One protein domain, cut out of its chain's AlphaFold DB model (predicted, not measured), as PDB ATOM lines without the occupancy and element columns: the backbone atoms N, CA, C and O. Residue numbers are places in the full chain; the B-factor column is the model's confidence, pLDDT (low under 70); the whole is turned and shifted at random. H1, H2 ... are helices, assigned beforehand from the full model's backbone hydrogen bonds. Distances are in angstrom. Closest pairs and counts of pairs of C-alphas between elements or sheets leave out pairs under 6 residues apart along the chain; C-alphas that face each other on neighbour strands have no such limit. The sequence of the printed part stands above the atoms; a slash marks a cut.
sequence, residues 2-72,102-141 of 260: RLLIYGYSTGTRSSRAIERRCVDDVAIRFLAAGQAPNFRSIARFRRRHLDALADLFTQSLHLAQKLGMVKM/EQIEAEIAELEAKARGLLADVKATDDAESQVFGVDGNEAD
ATOM      1  N   ARG A   2     -36.833 -46.072  23.460       87.00
ATOM      2  CA  ARG A   2     -36.536 -45.856  22.019       87.00
ATOM      3  C   ARG A   2     -37.508 -44.891  21.324       87.00
ATOM      4  O   ARG A   2     -37.081 -44.000  20.602       87.00
ATOM      5  N   LEU A   3     -38.795 -45.034  21.643       89.38
ATOM      6  CA  LEU A   3     -39.876 -44.141  21.228       89.38
ATOM      7  C   LEU A   3     -39.593 -42.655  21.520       89.38
ATOM      8  O   LEU A   3     -39.766 -41.815  20.648       89.38
ATOM      9  N   LEU A   4     -39.142 -42.340  22.738       87.25
ATOM     10  CA  LEU A   4     -38.910 -40.963  23.185       87.25
ATOM     11  C   LEU A   4     -37.676 -40.356  22.527       87.25
ATOM     12  O   LEU A   4     -37.740 -39.232  22.050       87.25
ATOM     13  N   ILE A   5     -36.581 -41.119  22.454       86.06
ATOM     14  CA  ILE A   5     -35.342 -40.662  21.811       86.06
ATOM     15  C   ILE A   5     -35.627 -40.313  20.350       86.06
ATOM     16  O   ILE A   5     -35.331 -39.207  19.914       86.06
ATOM     17  N   TYR A   6     -36.285 -41.218  19.619       87.38
ATOM     18  CA  TYR A   6     -36.651 -40.979  18.226       87.38
ATOM     19  C   TYR A   6     -37.645 -39.822  18.067       87.38
ATOM     20  O   TYR A   6     -37.488 -38.989  17.173       87.38
ATOM     21  N   GLY A   7     -38.644 -39.729  18.951       86.06
ATOM     22  CA  GLY A   7     -39.577 -38.604  18.990       86.06
ATOM     23  C   GLY A   7     -38.846 -37.268  19.112       86.06
ATOM     24  O   GLY A   7     -39.057 -36.376  18.296       86.06
ATOM     25  N   TYR A   8     -37.903 -37.154  20.045       85.31
ATOM     26  CA  TYR A   8     -37.132 -35.927  20.255       85.31
ATOM     27  C   TYR A   8     -36.184 -35.618  19.099       85.31
ATOM     28  O   TYR A   8     -36.120 -34.468  18.664       85.31
ATOM     29  N   SER A   9     -35.525 -36.633  18.535       81.56
ATOM     30  CA  SER A   9     -34.684 -36.471  17.343       81.56
ATOM     31  C   SER A   9     -35.473 -36.016  16.111       81.56
ATOM     32  O   SER A   9     -34.920 -35.344  15.249       81.56
ATOM     33  N   THR A  10     -36.765 -36.352  16.027       83.12
ATOM     34  CA  THR A  10     -37.662 -35.950  14.928       83.12
ATOM     35  C   THR A  10     -38.502 -34.707  15.246       83.12
ATOM     36  O   THR A  10     -39.361 -34.326  14.452       83.12
ATOM     37  N   GLY A  11     -38.275 -34.063  16.398       80.62
ATOM     38  CA  GLY A  11     -38.990 -32.854  16.823       80.62
ATOM     39  C   GLY A  11     -40.380 -33.089  17.430       80.62
ATOM     40  O   GLY A  11     -41.081 -32.130  17.743       80.62
ATOM     41  N   THR A  12     -40.787 -34.339  17.647       85.00
ATOM     42  CA  THR A  12     -42.057 -34.684  18.303       85.00
ATOM     43  C   THR A  12     -41.888 -34.658  19.819       85.00
ATOM     44  O   THR A  12     -41.362 -35.596  20.418       85.00
ATOM     45  N   ARG A  13     -42.325 -33.559  20.442       84.56
ATOM     46  CA  ARG A  13     -42.124 -33.291  21.875       84.56
ATOM     47  C   ARG A  13     -43.338 -33.624  22.748       84.56
ATOM     48  O   ARG A  13     -43.160 -34.115  23.856       84.56
ATOM     49  N   SER A  14     -44.552 -33.406  22.245       87.25
ATOM     50  CA  SER A  14     -45.799 -33.656  22.982       87.25
ATOM     51  C   SER A  14     -46.062 -35.151  23.184       87.25
ATOM     52  O   SER A  14     -45.995 -35.933  22.229       87.25
ATOM     53  N   SER A  15     -46.429 -35.552  24.405       89.00
ATOM     54  CA  SER A  15     -46.847 -36.934  24.691       89.00
ATOM     55  C   SER A  15     -48.084 -37.356  23.882       89.00
ATOM     56  O   SER A  15     -48.170 -38.511  23.466       89.00
ATOM     57  N   ARG A  16     -49.004 -36.424  23.593       88.69
ATOM     58  CA  ARG A  16     -50.193 -36.660  22.748       88.69
ATOM     59  C   ARG A  16     -49.821 -36.801  21.273       88.69
ATOM     60  O   ARG A  16     -50.370 -37.636  20.558       88.69
ATOM     61  N   ALA A  17     -48.846 -36.022  20.807       87.44
ATOM     62  CA  ALA A  17     -48.322 -36.169  19.450       87.44
ATOM     63  C   ALA A  17     -47.598 -37.513  19.256       87.44
ATOM     64  O   ALA A  17     -47.742 -38.144  18.210       87.44
ATOM     65  N   ILE A  18     -46.852 -37.980  20.264       89.69
ATOM     66  CA  ILE A  18     -46.188 -39.291  20.224       89.69
ATOM     67  C   ILE A  18     -47.220 -40.426  20.194       89.69
ATOM     68  O   ILE A  18     -47.059 -41.358  19.408       89.69
ATOM     69  N   GLU A  19     -48.289 -40.341  20.992       91.31
ATOM     70  CA  GLU A  19     -49.401 -41.304  20.970       91.31
ATOM     71  C   GLU A  19     -50.021 -41.423  19.567       91.31
ATOM     72  O   GLU A  19     -50.104 -42.528  19.031       91.31
ATOM     73  N   ARG A  20     -50.358 -40.296  18.920       88.81
ATOM     74  CA  ARG A  20     -50.880 -40.283  17.538       88.81
ATOM     75  C   ARG A  20     -49.926 -40.951  16.553       88.81
ATOM     76  O   ARG A  20     -50.322 -41.806  15.764       88.81
ATOM     77  N   ARG A  21     -48.634 -40.632  16.643       89.62
ATOM     78  CA  ARG A  21     -47.625 -41.221  15.757       89.62
ATOM     79  C   ARG A  21     -47.389 -42.714  15.992       89.62
ATOM     80  O   ARG A  21     -46.944 -43.385  15.068       89.62
ATOM     81  N   CYS A  22     -47.725 -43.268  17.159       89.38
ATOM     82  CA  CYS A  22     -47.727 -44.726  17.346       89.38
ATOM     83  C   CYS A  22     -48.742 -45.428  16.431       89.38
ATOM     84  O   CYS A  22     -48.566 -46.602  16.092       89.38
ATOM     85  N   VAL A  23     -49.768 -44.699  15.987       87.06
ATOM     86  CA  VAL A  23     -50.739 -45.164  15.002       87.06
ATOM     87  C   VAL A  23     -50.312 -44.765  13.591       87.06
ATOM     88  O   VAL A  23     -50.268 -45.631  12.727       87.06
ATOM     89  N   ASP A  24     -49.945 -43.516  13.339       87.50
ATOM     90  CA  ASP A  24     -49.820 -43.034  11.953       87.50
ATOM     91  C   ASP A  24     -48.443 -43.285  11.313       87.50
ATOM     92  O   ASP A  24     -48.332 -43.391  10.091       87.50
ATOM     93  N   ASP A  25     -47.386 -43.399  12.120       89.56
ATOM     94  CA  ASP A  25     -46.002 -43.461  11.650       89.56
ATOM     95  C   ASP A  25     -45.431 -44.882  11.791       89.56
ATOM     96  O   ASP A  25     -45.357 -45.462  12.878       89.56
ATOM     97  N   VAL A  26     -45.000 -45.456  10.663       90.00
ATOM     98  CA  VAL A  26     -44.468 -46.826  10.590       90.00
ATOM     99  C   VAL A  26     -43.176 -46.984  11.394       90.00
ATOM    100  O   VAL A  26     -42.994 -48.012  12.051       90.00
ATOM    101  N   ALA A  27     -42.290 -45.986  11.378       89.25
ATOM    102  CA  ALA A  27     -41.034 -46.036  12.119       89.25
ATOM    103  C   ALA A  27     -41.307 -46.023  13.626       89.25
ATOM    104  O   ALA A  27     -40.746 -46.825  14.374       89.25
ATOM    105  N   ILE A  28     -42.232 -45.175  14.071       88.44
ATOM    106  CA  ILE A  28     -42.621 -45.104  15.481       88.44
ATOM    107  C   ILE A  28     -43.343 -46.377  15.924       88.44
ATOM    108  O   ILE A  28     -43.027 -46.911  16.989       88.44
ATOM    109  N   ARG A  29     -44.237 -46.925  15.098       91.06
ATOM    110  CA  ARG A  29     -44.912 -48.197  15.381       91.06
ATOM    111  C   ARG A  29     -43.922 -49.358  15.506       91.06
ATOM    112  O   ARG A  29     -44.063 -50.190  16.403       91.06
ATOM    113  N   PHE A  30     -42.901 -49.397  14.649       92.12
ATOM    114  CA  PHE A  30     -41.815 -50.373  14.750       92.12
ATOM    115  C   PHE A  30     -41.031 -50.209  16.060       92.12
ATOM    116  O   PHE A  30     -40.829 -51.179  16.788       92.12
ATOM    117  N   LEU A  31     -40.653 -48.977  16.416       90.00
ATOM    118  CA  LEU A  31     -39.936 -48.681  17.662       90.00
ATOM    119  C   LEU A  31     -40.761 -48.971  18.922       90.00
ATOM    120  O   LEU A  31     -40.190 -49.273  19.975       90.00
ATOM    121  N   ALA A  32     -42.085 -48.883  18.817       90.00
ATOM    122  CA  ALA A  32     -43.027 -49.257  19.859       90.00
ATOM    123  C   ALA A  32     -43.354 -50.764  19.869       90.00
ATOM    124  O   ALA A  32     -44.157 -51.196  20.689       90.00
ATOM    125  N   ALA A  33     -42.744 -51.572  18.991       89.56
ATOM    126  CA  ALA A  33     -43.020 -53.005  18.845       89.56
ATOM    127  C   ALA A  33     -44.519 -53.314  18.644       89.56
ATOM    128  O   ALA A  33     -45.062 -54.258  19.216       89.56
ATOM    129  N   GLY A  34     -45.209 -52.471  17.869       85.19
ATOM    130  CA  GLY A  34     -46.649 -52.583  17.626       85.19
ATOM    131  C   GLY A  34     -47.538 -52.161  18.802       85.19
ATOM    132  O   GLY A  34     -48.756 -52.242  18.683       85.19
ATOM    133  N   GLN A  35     -46.967 -51.701  19.918       87.50
ATOM    134  CA  GLN A  35     -47.731 -51.133  21.027       87.50
ATOM    135  C   GLN A  35     -48.139 -49.688  20.717       87.50
ATOM    136  O   GLN A  35     -47.382 -48.934  20.106       87.50
ATOM    137  N   ALA A  36     -49.309 -49.279  21.202       86.88
ATOM    138  CA  ALA A  36     -49.784 -47.898  21.148       86.88
ATOM    139  C   ALA A  36     -49.930 -47.359  22.583       86.88
ATOM    140  O   ALA A  36     -51.033 -47.358  23.134       86.88
ATOM    141  N   PRO A  37     -48.816 -46.992  23.250       88.56
ATOM    142  CA  PRO A  37     -48.874 -46.465  24.605       88.56
ATOM    143  C   PRO A  37     -49.653 -45.151  24.624       88.56
ATOM    144  O   PRO A  37     -49.407 -44.264  23.807       88.56
ATOM    145  N   ASN A  38     -50.562 -45.018  25.589       90.38
ATOM    146  CA  ASN A  38     -51.355 -43.803  25.713       90.38
ATOM    147  C   ASN A  38     -50.511 -42.602  26.175       90.38
ATOM    148  O   ASN A  38     -49.485 -42.768  26.852       90.38
ATOM    149  N   PHE A  39     -50.966 -41.381  25.875       88.56
ATOM    150  CA  PHE A  39     -50.226 -40.161  26.230       88.56
ATOM    151  C   PHE A  39     -49.951 -40.071  27.738       88.56
ATOM    152  O   PHE A  39     -48.880 -39.630  28.151       88.56
ATOM    153  N   ARG A  40     -50.879 -40.562  28.576       89.12
ATOM    154  CA  ARG A  40     -50.736 -40.590  30.042       89.12
ATOM    155  C   ARG A  40     -49.558 -41.454  30.488       89.12
ATOM    156  O   ARG A  40     -48.805 -41.061  31.377       89.12
ATOM    157  N   SER A  41     -49.388 -42.631  29.888       90.44
ATOM    158  CA  SER A  41     -48.281 -43.538  30.206       90.44
ATOM    159  C   SER A  41     -46.955 -42.942  29.759       90.44
ATOM    160  O   SER A  41     -45.979 -43.018  30.503       90.44
ATOM    161  N   ILE A  42     -46.935 -42.293  28.592       90.38
ATOM    162  CA  ILE A  42     -45.759 -41.588  28.075       90.38
ATOM    163  C   ILE A  42     -45.368 -40.441  29.022       90.38
ATOM    164  O   ILE A  42     -44.226 -40.388  29.481       90.38
ATOM    165  N   ALA A  43     -46.318 -39.580  29.390       89.31
ATOM    166  CA  ALA A  43     -46.094 -38.451  30.290       89.31
ATOM    167  C   ALA A  43     -45.661 -38.904  31.696       89.31
ATOM    168  O   ALA A  43     -44.708 -38.370  32.269       89.31
ATOM    169  N   ARG A  44     -46.306 -39.941  32.252       90.19
ATOM    170  CA  ARG A  44     -45.941 -40.513  33.559       90.19
ATOM    171  C   ARG A  44     -44.537 -41.110  33.539       90.19
ATOM    172  O   ARG A  44     -43.764 -40.862  34.463       90.19
ATOM    173  N   PHE A  45     -44.199 -41.866  32.493       91.31
ATOM    174  CA  PHE A  45     -42.862 -42.432  32.326       91.31
ATOM    175  C   PHE A  45     -41.807 -41.323  32.281       91.31
ATOM    176  O   PHE A  45     -40.819 -41.389  33.008       91.31
ATOM    177  N   ARG A  46     -42.049 -40.272  31.492       88.31
ATOM    178  CA  ARG A  46     -41.150 -39.117  31.383       88.31
ATOM    179  C   ARG A  46     -40.945 -38.413  32.718       88.31
ATOM    180  O   ARG A  46     -39.807 -38.188  33.102       88.31
ATOM    181  N   ARG A  47     -42.026 -38.120  33.448       86.62
ATOM    182  CA  ARG A  47     -41.949 -37.472  34.768       86.62
ATOM    183  C   ARG A  47     -41.143 -38.283  35.777       86.62
ATOM    184  O   ARG A  47     -40.433 -37.697  36.580       86.62
ATOM    185  N   ARG A  48     -41.264 -39.613  35.751       91.38
ATOM    186  CA  ARG A  48     -40.543 -40.497  36.678       91.38
ATOM    187  C   ARG A  48     -39.060 -40.646  36.333       91.38
ATOM    188  O   ARG A  48     -38.268 -40.960  37.211       91.38
ATOM    189  N   HIS A  49     -38.701 -40.475  35.063       88.94
ATOM    190  CA  HIS A  49     -37.383 -40.822  34.532       88.94
ATOM    191  C   HIS A  49     -36.689 -39.649  33.839       88.94
ATOM    192  O   HIS A  49     -35.905 -39.873  32.923       88.94
ATOM    193  N   LEU A  50     -36.994 -38.411  34.230       85.44
ATOM    194  CA  LEU A  50     -36.530 -37.226  33.510       85.44
ATOM    195  C   LEU A  50     -35.000 -37.121  33.509       85.44
ATOM    196  O   LEU A  50     -34.416 -36.958  32.442       85.44
ATOM    197  N   ASP A  51     -34.363 -37.331  34.660       84.62
ATOM    198  CA  ASP A  51     -32.901 -37.263  34.785       84.62
ATOM    199  C   ASP A  51     -32.222 -38.391  33.994       84.62
ATOM    200  O   ASP A  51     -31.383 -38.144  33.135       84.62
ATOM    201  N   ALA A  52     -32.698 -39.630  34.153       88.19
ATOM    202  CA  ALA A  52     -32.188 -40.774  33.393       88.19
ATOM    203  C   ALA A  52     -32.400 -40.634  31.870       88.19
ATOM    204  O   ALA A  52     -31.638 -41.180  31.070       88.19
ATOM    205  N   LEU A  53     -33.454 -39.927  31.445       86.00
ATOM    206  CA  LEU A  53     -33.676 -39.590  30.041       86.00
ATOM    207  C   LEU A  53     -32.682 -38.535  29.557       86.00
ATOM    208  O   LEU A  53     -32.240 -38.649  28.416       86.00
ATOM    209  N   ALA A  54     -32.331 -37.553  30.391       83.94
ATOM    210  CA  ALA A  54     -31.313 -36.556  30.068       83.94
ATOM    211  C   ALA A  54     -29.969 -37.239  29.833       83.94
ATOM    212  O   ALA A  54     -29.382 -37.072  28.766       83.94
ATOM    213  N   ASP A  55     -29.560 -38.100  30.762       85.56
ATOM    214  CA  ASP A  55     -28.292 -38.820  30.683       85.56
ATOM    215  C   ASP A  55     -28.229 -39.716  29.445       85.56
ATOM    216  O   ASP A  55     -27.260 -39.672  28.684       85.56
ATOM    217  N   LEU A  56     -29.283 -40.498  29.177       87.25
ATOM    218  CA  LEU A  56     -29.291 -41.363  27.998       87.25
ATOM    219  C   LEU A  56     -29.318 -40.554  26.695       87.25
ATOM    220  O   LEU A  56     -28.688 -40.946  25.711       87.25
ATOM    221  N   PHE A  57     -30.046 -39.438  26.666       83.56
ATOM    222  CA  PHE A  57     -30.080 -38.578  25.490       83.56
ATOM    223  C   PHE A  57     -28.695 -37.982  25.226       83.56
ATOM    224  O   PHE A  57     -28.195 -38.094  24.106       83.56
ATOM    225  N   THR A  58     -28.019 -37.485  26.261       83.50
ATOM    226  CA  THR A  58     -26.625 -37.041  26.198       83.50
ATOM    227  C   THR A  58     -25.714 -38.146  25.666       83.50
ATOM    228  O   THR A  58     -24.986 -37.918  24.700       83.50
ATOM    229  N   GLN A  59     -25.785 -39.366  26.206       85.75
ATOM    230  CA  GLN A  59     -24.984 -40.501  25.725       85.75
ATOM    231  C   GLN A  59     -25.257 -40.828  24.250       85.75
ATOM    232  O   GLN A  59     -24.329 -41.126  23.495       85.75
ATOM    233  N   SER A  60     -26.515 -40.735  23.810       82.50
ATOM    234  CA  SER A  60     -26.878 -40.959  22.409       82.50
ATOM    235  C   SER A  60     -26.282 -39.899  21.474       82.50
ATOM    236  O   SER A  60     -25.801 -40.242  20.393       82.50
ATOM    237  N   LEU A  61     -26.229 -38.634  21.911       79.38
ATOM    238  CA  LEU A  61     -25.583 -37.547  21.172       79.38
ATOM    239  C   LEU A  61     -24.064 -37.734  21.115       79.38
ATOM    240  O   LEU A  61     -23.477 -37.583  20.047       79.38
ATOM    241  N   HIS A  62     -23.443 -38.148  22.222       80.06
ATOM    242  CA  HIS A  62     -22.017 -38.476  22.264       80.06
ATOM    243  C   HIS A  62     -21.668 -39.615  21.309       80.06
ATOM    244  O   HIS A  62     -20.683 -39.541  20.574       80.06
ATOM    245  N   LEU A  63     -22.483 -40.672  21.279       81.81
ATOM    246  CA  LEU A  63     -22.286 -41.777  20.346       81.81
ATOM    247  C   LEU A  63     -22.417 -41.299  18.894       81.81
ATOM    248  O   LEU A  63     -21.581 -41.636  18.056       81.81
ATOM    249  N   ALA A  64     -23.417 -40.466  18.600       77.12
ATOM    250  CA  ALA A  64     -23.613 -39.902  17.269       77.12
ATOM    251  C   ALA A  64     -22.461 -38.963  16.844       77.12
ATOM    252  O   ALA A  64     -22.086 -38.944  15.668       77.12
ATOM    253  N   GLN A  65     -21.855 -38.234  17.789       72.88
ATOM    254  CA  GLN A  65     -20.658 -37.417  17.563       72.88
ATOM    255  C   GLN A  65     -19.432 -38.296  17.273       72.88
ATOM    256  O   GLN A  65     -18.746 -38.074  16.275       72.88
ATOM    257  N   LYS A  66     -19.194 -39.345  18.077       74.31
ATOM    258  CA  LYS A  66     -18.086 -40.302  17.878       74.31
ATOM    259  C   LYS A  66     -18.160 -41.019  16.531       74.31
ATOM    260  O   LYS A  66     -17.133 -41.252  15.904       74.31
ATOM    261  N   LEU A  67     -19.369 -41.331  16.066       76.69
ATOM    262  CA  LEU A  67     -19.608 -41.937  14.752       76.69
ATOM    263  C   LEU A  67     -19.487 -40.933  13.587       76.69
ATOM    264  O   LEU A  67     -19.676 -41.310  12.433       76.69
ATOM    265  N   GLY A  68     -19.202 -39.655  13.861       68.56
ATOM    266  CA  GLY A  68     -19.088 -38.603  12.848       68.56
ATOM    267  C   GLY A  68     -20.418 -38.220  12.191       68.56
ATOM    268  O   GLY A  68     -20.420 -37.514  11.182       68.56
ATOM    269  N   MET A  69     -21.547 -38.670  12.750       63.31
ATOM    270  CA  MET A  69     -22.895 -38.416  12.227       63.31
ATOM    271  C   MET A  69     -23.406 -37.021  12.606       63.31
ATOM    272  O   MET A  69     -24.284 -36.479  11.938       63.31
ATOM    273  N   VAL A  70     -22.830 -36.417  13.649       57.38
ATOM    274  CA  VAL A  70     -23.132 -35.057  14.102       57.38
ATOM    275  C   VAL A  70     -21.867 -34.214  13.970       57.38
ATOM    276  O   VAL A  70     -20.969 -34.284  14.805       57.38
ATOM    277  N   LYS A  71     -21.774 -33.412  12.903       50.47
ATOM    278  CA  LYS A  71     -20.758 -32.353  12.799       50.47
ATOM    279  C   LYS A  71     -21.283 -31.097  13.495       50.47
ATOM    280  O   LYS A  71     -22.173 -30.425  12.972       50.47
ATOM    281  N   MET A  72     -20.715 -30.781  14.657       47.25
ATOM    282  CA  MET A  72     -20.831 -29.458  15.278       47.25
ATOM    283  C   MET A  72     -20.334 -28.409  14.272       47.25
ATOM    284  O   MET A  72     -19.186 -28.450  13.837       47.25
ATOM    285  N   GLU A 102     -10.049 -30.557  27.935       77.06
ATOM    286  CA  GLU A 102     -10.849 -29.409  28.382       77.06
ATOM    287  C   GLU A 102     -11.915 -29.011  27.350       77.06
ATOM    288  O   GLU A 102     -13.076 -28.769  27.694       77.06
ATOM    289  N   GLN A 103     -11.558 -28.986  26.059       76.56
ATOM    290  CA  GLN A 103     -12.522 -28.715  24.992       76.56
ATOM    291  C   GLN A 103     -13.638 -29.769  24.960       76.56
ATOM    292  O   GLN A 103     -14.813 -29.418  24.846       76.56
ATOM    293  N   ILE A 104     -13.286 -31.055  25.029       73.19
ATOM    294  CA  ILE A 104     -14.267 -32.141  25.004       73.19
ATOM    295  C   ILE A 104     -15.167 -32.045  26.234       73.19
ATOM    296  O   ILE A 104     -16.378 -32.101  26.067       73.19
ATOM    297  N   GLU A 105     -14.620 -31.838  27.432       74.31
ATOM    298  CA  GLU A 105     -15.393 -31.661  28.668       74.31
ATOM    299  C   GLU A 105     -16.388 -30.498  28.574       74.31
ATOM    300  O   GLU A 105     -17.560 -30.652  28.934       74.31
ATOM    301  N   ALA A 106     -15.966 -29.360  28.016       80.56
ATOM    302  CA  ALA A 106     -16.855 -28.230  27.762       80.56
ATOM    303  C   ALA A 106     -17.978 -28.588  26.768       80.56
ATOM    304  O   ALA A 106     -19.135 -28.218  26.979       80.56
ATOM    305  N   GLU A 107     -17.667 -29.347  25.711       75.69
ATOM    306  CA  GLU A 107     -18.666 -29.853  24.760       75.69
ATOM    307  C   GLU A 107     -19.658 -30.825  25.430       75.69
ATOM    308  O   GLU A 107     -20.864 -30.731  25.178       75.69
ATOM    309  N   ILE A 108     -19.190 -31.721  26.312       75.94
ATOM    310  CA  ILE A 108     -20.052 -32.624  27.097       75.94
ATOM    311  C   ILE A 108     -21.027 -31.799  27.939       75.94
ATOM    312  O   ILE A 108     -22.240 -32.019  27.879       75.94
ATOM    313  N   ALA A 109     -20.511 -30.813  28.678       78.12
ATOM    314  CA  ALA A 109     -21.313 -29.953  29.541       78.12
ATOM    315  C   ALA A 109     -22.371 -29.163  28.749       78.12
ATOM    316  O   ALA A 109     -23.519 -29.033  29.189       78.12
ATOM    317  N   GLU A 110     -22.023 -28.680  27.554       83.12
ATOM    318  CA  GLU A 110     -22.961 -27.994  26.664       83.12
ATOM    319  C   GLU A 110     -24.073 -28.936  26.169       83.12
ATOM    320  O   GLU A 110     -25.253 -28.566  26.158       83.12
ATOM    321  N   LEU A 111     -23.727 -30.165  25.771       75.81
ATOM    322  CA  LEU A 111     -24.699 -31.170  25.333       75.81
ATOM    323  C   LEU A 111     -25.657 -31.559  26.455       75.81
ATOM    324  O   LEU A 111     -26.865 -31.647  26.226       75.81
ATOM    325  N   GLU A 112     -25.143 -31.738  27.667       76.88
ATOM    326  CA  GLU A 112     -25.968 -32.002  28.838       76.88
ATOM    327  C   GLU A 112     -26.919 -30.846  29.152       76.88
ATOM    328  O   GLU A 112     -28.101 -31.069  29.421       76.88
ATOM    329  N   ALA A 113     -26.435 -29.602  29.094       81.94
ATOM    330  CA  ALA A 113     -27.271 -28.425  29.304       81.94
ATOM    331  C   ALA A 113     -28.401 -28.353  28.264       81.94
ATOM    332  O   ALA A 113     -29.560 -28.130  28.624       81.94
ATOM    333  N   LYS A 114     -28.095 -28.625  26.988       81.31
ATOM    334  CA  LYS A 114     -29.095 -28.700  25.910       81.31
ATOM    335  C   LYS A 114     -30.094 -29.835  26.126       81.31
ATOM    336  O   LYS A 114     -31.288 -29.629  25.919       81.31
ATOM    337  N   ALA A 115     -29.639 -31.016  26.543       78.25
ATOM    338  CA  ALA A 115     -30.506 -32.160  26.824       78.25
ATOM    339  C   ALA A 115     -31.468 -31.864  27.985       78.25
ATOM    340  O   ALA A 115     -32.673 -32.102  27.866       78.25
ATOM    341  N   ARG A 116     -30.958 -31.275  29.075       83.56
ATOM    342  CA  ARG A 116     -31.766 -30.837  30.221       83.56
ATOM    343  C   ARG A 116     -32.777 -29.761  29.820       83.56
ATOM    344  O   ARG A 116     -33.955 -29.897  30.144       83.56
ATOM    345  N   GLY A 117     -32.350 -28.749  29.062       84.81
ATOM    346  CA  GLY A 117     -33.232 -27.697  28.548       84.81
ATOM    347  C   GLY A 117     -34.348 -28.251  27.661       84.81
ATOM    348  O   GLY A 117     -35.521 -27.974  27.892       84.81
ATOM    349  N   LEU A 118     -34.004 -29.134  26.718       83.50
ATOM    350  CA  LEU A 118     -34.984 -29.821  25.879       83.50
ATOM    351  C   LEU A 118     -36.018 -30.569  26.727       83.50
ATOM    352  O   LEU A 118     -37.213 -30.441  26.494       83.50
ATOM    353  N   LEU A 119     -35.584 -31.349  27.717       84.50
ATOM    354  CA  LEU A 119     -36.506 -32.112  28.562       84.50
ATOM    355  C   LEU A 119     -37.393 -31.214  29.430       84.50
ATOM    356  O   LEU A 119     -38.560 -31.557  29.645       84.50
ATOM    357  N   ALA A 120     -36.880 -30.065  29.875       85.44
ATOM    358  CA  ALA A 120     -37.666 -29.054  30.571       85.44
ATOM    359  C   ALA A 120     -38.756 -28.460  29.661       85.44
ATOM    360  O   ALA A 120     -39.924 -28.466  30.048       85.44
ATOM    361  N   ASP A 121     -38.418 -28.062  28.430       84.19
ATOM    362  CA  ASP A 121     -39.386 -27.559  27.440       84.19
ATOM    363  C   ASP A 121     -40.482 -28.589  27.153       84.19
ATOM    364  O   ASP A 121     -41.676 -28.287  27.074       84.19
ATOM    365  N   VAL A 122     -40.070 -29.844  26.983       84.75
ATOM    366  CA  VAL A 122     -40.967 -30.955  26.672       84.75
ATOM    367  C   VAL A 122     -41.891 -31.215  27.870       84.75
ATOM    368  O   VAL A 122     -43.074 -31.507  27.681       84.75
ATOM    369  N   LYS A 123     -41.402 -31.094  29.113       84.50
ATOM    370  CA  LYS A 123     -42.243 -31.175  30.320       84.50
ATOM    371  C   LYS A 123     -43.234 -30.009  30.388       84.50
ATOM    372  O   LYS A 123     -44.413 -30.252  30.619       84.50
ATOM    373  N   ALA A 124     -42.780 -28.782  30.143       85.81
ATOM    374  CA  ALA A 124     -43.637 -27.599  30.134       85.81
ATOM    375  C   ALA A 124     -44.748 -27.708  29.078       85.81
ATOM    376  O   ALA A 124     -45.892 -27.357  29.351       85.81
ATOM    377  N   THR A 125     -44.432 -28.268  27.906       85.31
ATOM    378  CA  THR A 125     -45.413 -28.554  26.846       85.31
ATOM    379  C   THR A 125     -46.497 -29.514  27.340       85.31
ATOM    380  O   THR A 125     -47.681 -29.222  27.207       85.31
ATOM    381  N   ASP A 126     -46.109 -30.634  27.957       84.75
ATOM    382  CA  ASP A 126     -47.064 -31.606  28.506       84.75
ATOM    383  C   ASP A 126     -47.921 -31.007  29.637       84.75
ATOM    384  O   ASP A 126     -49.116 -31.293  29.724       84.75
ATOM    385  N   ASP A 127     -47.328 -30.186  30.510       83.56
ATOM    386  CA  ASP A 127     -48.050 -29.521  31.599       83.56
ATOM    387  C   ASP A 127     -49.064 -28.504  31.041       83.56
ATOM    388  O   ASP A 127     -50.213 -28.480  31.482       83.56
ATOM    389  N   ALA A 128     -48.673 -27.713  30.036       84.12
ATOM    390  CA  ALA A 128     -49.551 -26.758  29.360       84.12
ATOM    391  C   ALA A 128     -50.702 -27.464  28.627       84.12
ATOM    392  O   ALA A 128     -51.861 -27.080  28.771       84.12
ATOM    393  N   GLU A 129     -50.420 -28.550  27.903       81.88
ATOM    394  CA  GLU A 129     -51.461 -29.381  27.288       81.88
ATOM    395  C   GLU A 129     -52.402 -29.978  28.344       81.88
ATOM    396  O   GLU A 129     -53.610 -30.039  28.138       81.88
ATOM    397  N   SER A 130     -51.877 -30.389  29.498       80.94
ATOM    398  CA  SER A 130     -52.700 -30.907  30.597       80.94
ATOM    399  C   SER A 130     -53.609 -29.832  31.202       80.94
ATOM    400  O   SER A 130     -54.725 -30.147  31.606       80.94
ATOM    401  N   GLN A 131     -53.172 -28.570  31.241       79.31
ATOM    402  CA  GLN A 131     -54.016 -27.443  31.661       79.31
ATOM    403  C   GLN A 131     -55.127 -27.143  30.648       79.31
ATOM    404  O   GLN A 131     -56.246 -26.839  31.047       79.31
ATOM    405  N   VAL A 132     -54.835 -27.249  29.347       77.31
ATOM    406  CA  VAL A 132     -55.795 -26.950  28.270       77.31
ATOM    407  C   VAL A 132     -56.837 -28.056  28.103       77.31
ATOM    408  O   VAL A 132     -58.026 -27.770  27.991       77.31
ATOM    409  N   PHE A 133     -56.405 -29.316  28.076       69.31
ATOM    410  CA  PHE A 133     -57.281 -30.461  27.813       69.31
ATOM    411  C   PHE A 133     -57.797 -31.124  29.099       69.31
ATOM    412  O   PHE A 133     -58.643 -32.004  29.039       69.31
ATOM    413  N   GLY A 134     -57.309 -30.722  30.272       67.06
ATOM    414  CA  GLY A 134     -57.606 -31.395  31.534       67.06
ATOM    415  C   GLY A 134     -56.841 -32.714  31.704       67.06
ATOM    416  O   GLY A 134     -56.255 -33.263  30.769       67.06
ATOM    417  N   VAL A 135     -56.854 -33.235  32.937       62.81
ATOM    418  CA  VAL A 135     -56.124 -34.459  33.340       62.81
ATOM    419  C   VAL A 135     -56.551 -35.678  32.517       62.81
ATOM    420  O   VAL A 135     -55.735 -36.561  32.237       62.81
ATOM    421  N   ASP A 136     -57.820 -35.696  32.102       63.59
ATOM    422  CA  ASP A 136     -58.410 -36.804  31.364       63.59
ATOM    423  C   ASP A 136     -58.821 -36.495  29.935       63.59
ATOM    424  O   ASP A 136     -59.102 -37.440  29.189       63.59
ATOM    425  N   GLY A 137     -58.839 -35.221  29.548       60.91
ATOM    426  CA  GLY A 137     -59.368 -34.875  28.250       60.91
ATOM    427  C   GLY A 137     -58.392 -35.199  27.140       60.91
ATOM    428  O   GLY A 137     -57.171 -35.055  27.268       60.91
ATOM    429  N   ASN A 138     -58.933 -35.713  26.048       60.62
ATOM    430  CA  ASN A 138     -58.202 -35.922  24.818       60.62
ATOM    431  C   ASN A 138     -58.257 -34.657  23.959       60.62
ATOM    432  O   ASN A 138     -59.195 -33.873  24.022       60.62
ATOM    433  N   GLU A 139     -57.281 -34.492  23.070       57.38
ATOM    434  CA  GLU A 139     -57.343 -33.464  22.017       57.38
ATOM    435  C   GLU A 139     -58.571 -33.671  21.101       57.38
ATOM    436  O   GLU A 139     -59.076 -32.733  20.495       57.38
ATOM    437  N   ALA A 140     -59.082 -34.909  21.055       56.19
ATOM    438  CA  ALA A 140     -60.311 -35.316  20.383       56.19
ATOM    439  C   ALA A 140     -61.557 -35.271  21.285       56.19
ATOM    440  O   ALA A 140     -62.573 -35.858  20.908       56.19
ATOM    441  N   ASP A 141     -61.499 -34.641  22.464       54.47
ATOM    442  CA  ASP A 141     -62.677 -34.496  23.309       54.47
ATOM    443  C   ASP A 141     -63.771 -33.781  22.517       54.47
ATOM    444  O   ASP A 141     -63.757 -32.583  22.228       54.47
TER     445      ASP A 141
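AT A GLANCE: This is residues 2 to 72 and 102 to 141 of the 260 residues of the protein "DUF772 domain-containing protein" of Streptomyces sp. 769 (UniProt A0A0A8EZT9). A long straight helix, H6, makes the length of this model, and five shorter helices gather along one side of it. H5, H4, H2 and H3 make an open horseshoe with H1 in its hollow, and H5 crosses H6 near the middle of that long helix. There are 111 residues printed, with six named helices in the order H1 to H6 and no named strand. The class is all helix, with mostly crossed packing. The whole is compact, with a radius of gyration of the C-alphas of 15.3 A, and elongated, spanning 52 by 29 by 20 A.

HOW THE PARTS SIT: Begin with H6, residues 102 to 133. H5, residues 50 to 66, touches it at residues 108 to 119 alone; the closest C-alphas, of Ala 54 and Ala 115, are 5.5 A apart, and the two run opposite ways at a steep tilt of 45 degrees. Farther along H6, look at Asp 126: its C-alpha is 7.1 A from that of Ala 43 in H4, residues 39 to 48, and 6.6 A from that of Ser 15 in H2, residues 15 to 24. H4 and H2 are each close to H6 but not clearly touching. H2 touches H4 at a steep tilt of 48 degrees, opposite ways, with the C-alphas of Ser 15 and Phe 39 closest at 4.9 A. H3, residues 26 to 31, touches H2 only at the corner, Cys 22 to Arg 29, C-alphas 4.9 A apart. H1, residues 2 to 9, touches H3 at a steep tilt of 55 degrees, opposite ways, where the closest C-alphas, of Leu 3 and Leu 31, are 5.8 A apart. H1 is close to H5 but not clearly touching, with the C-alphas of Ile 5 and Phe 57 closest at 6.8 A. In H1, H3, H4, H5 and H6 every O i to N i+4 pair is within hydrogen-bond range; in H2 it is 5 of 6.

IN THESE COORDINATES: Find C-alpha 102 at (-10.849, -29.409, 28.382); from there H6 runs 46.4 A to C-alpha 133 at (-57.281, -30.461, 27.813). H5 runs 24.4 A, H2 14.4 A and H4 14.2 A. The short H1, 10.6 A, begins at C-alpha 2 at (-36.536, -45.856, 22.019), and H3 covers 8.6 A.

THE WHOLE: The two C-alphas farthest apart are those of Glu 102 and Asp 141, at 52.3 A. Residues 73 to 101 are not printed, and C-alphas 72 and 102 are 16.5 A apart across the cut. Of the links that are printed whole, H3 to H4 is short and the others are tight. Residues 63 to 68, of which 63 to 66 belong to H5, stand free. Confidence is under 70 at residues 68 to 72 and 133 to 141; the mean pLDDT of the printed part is 81.6.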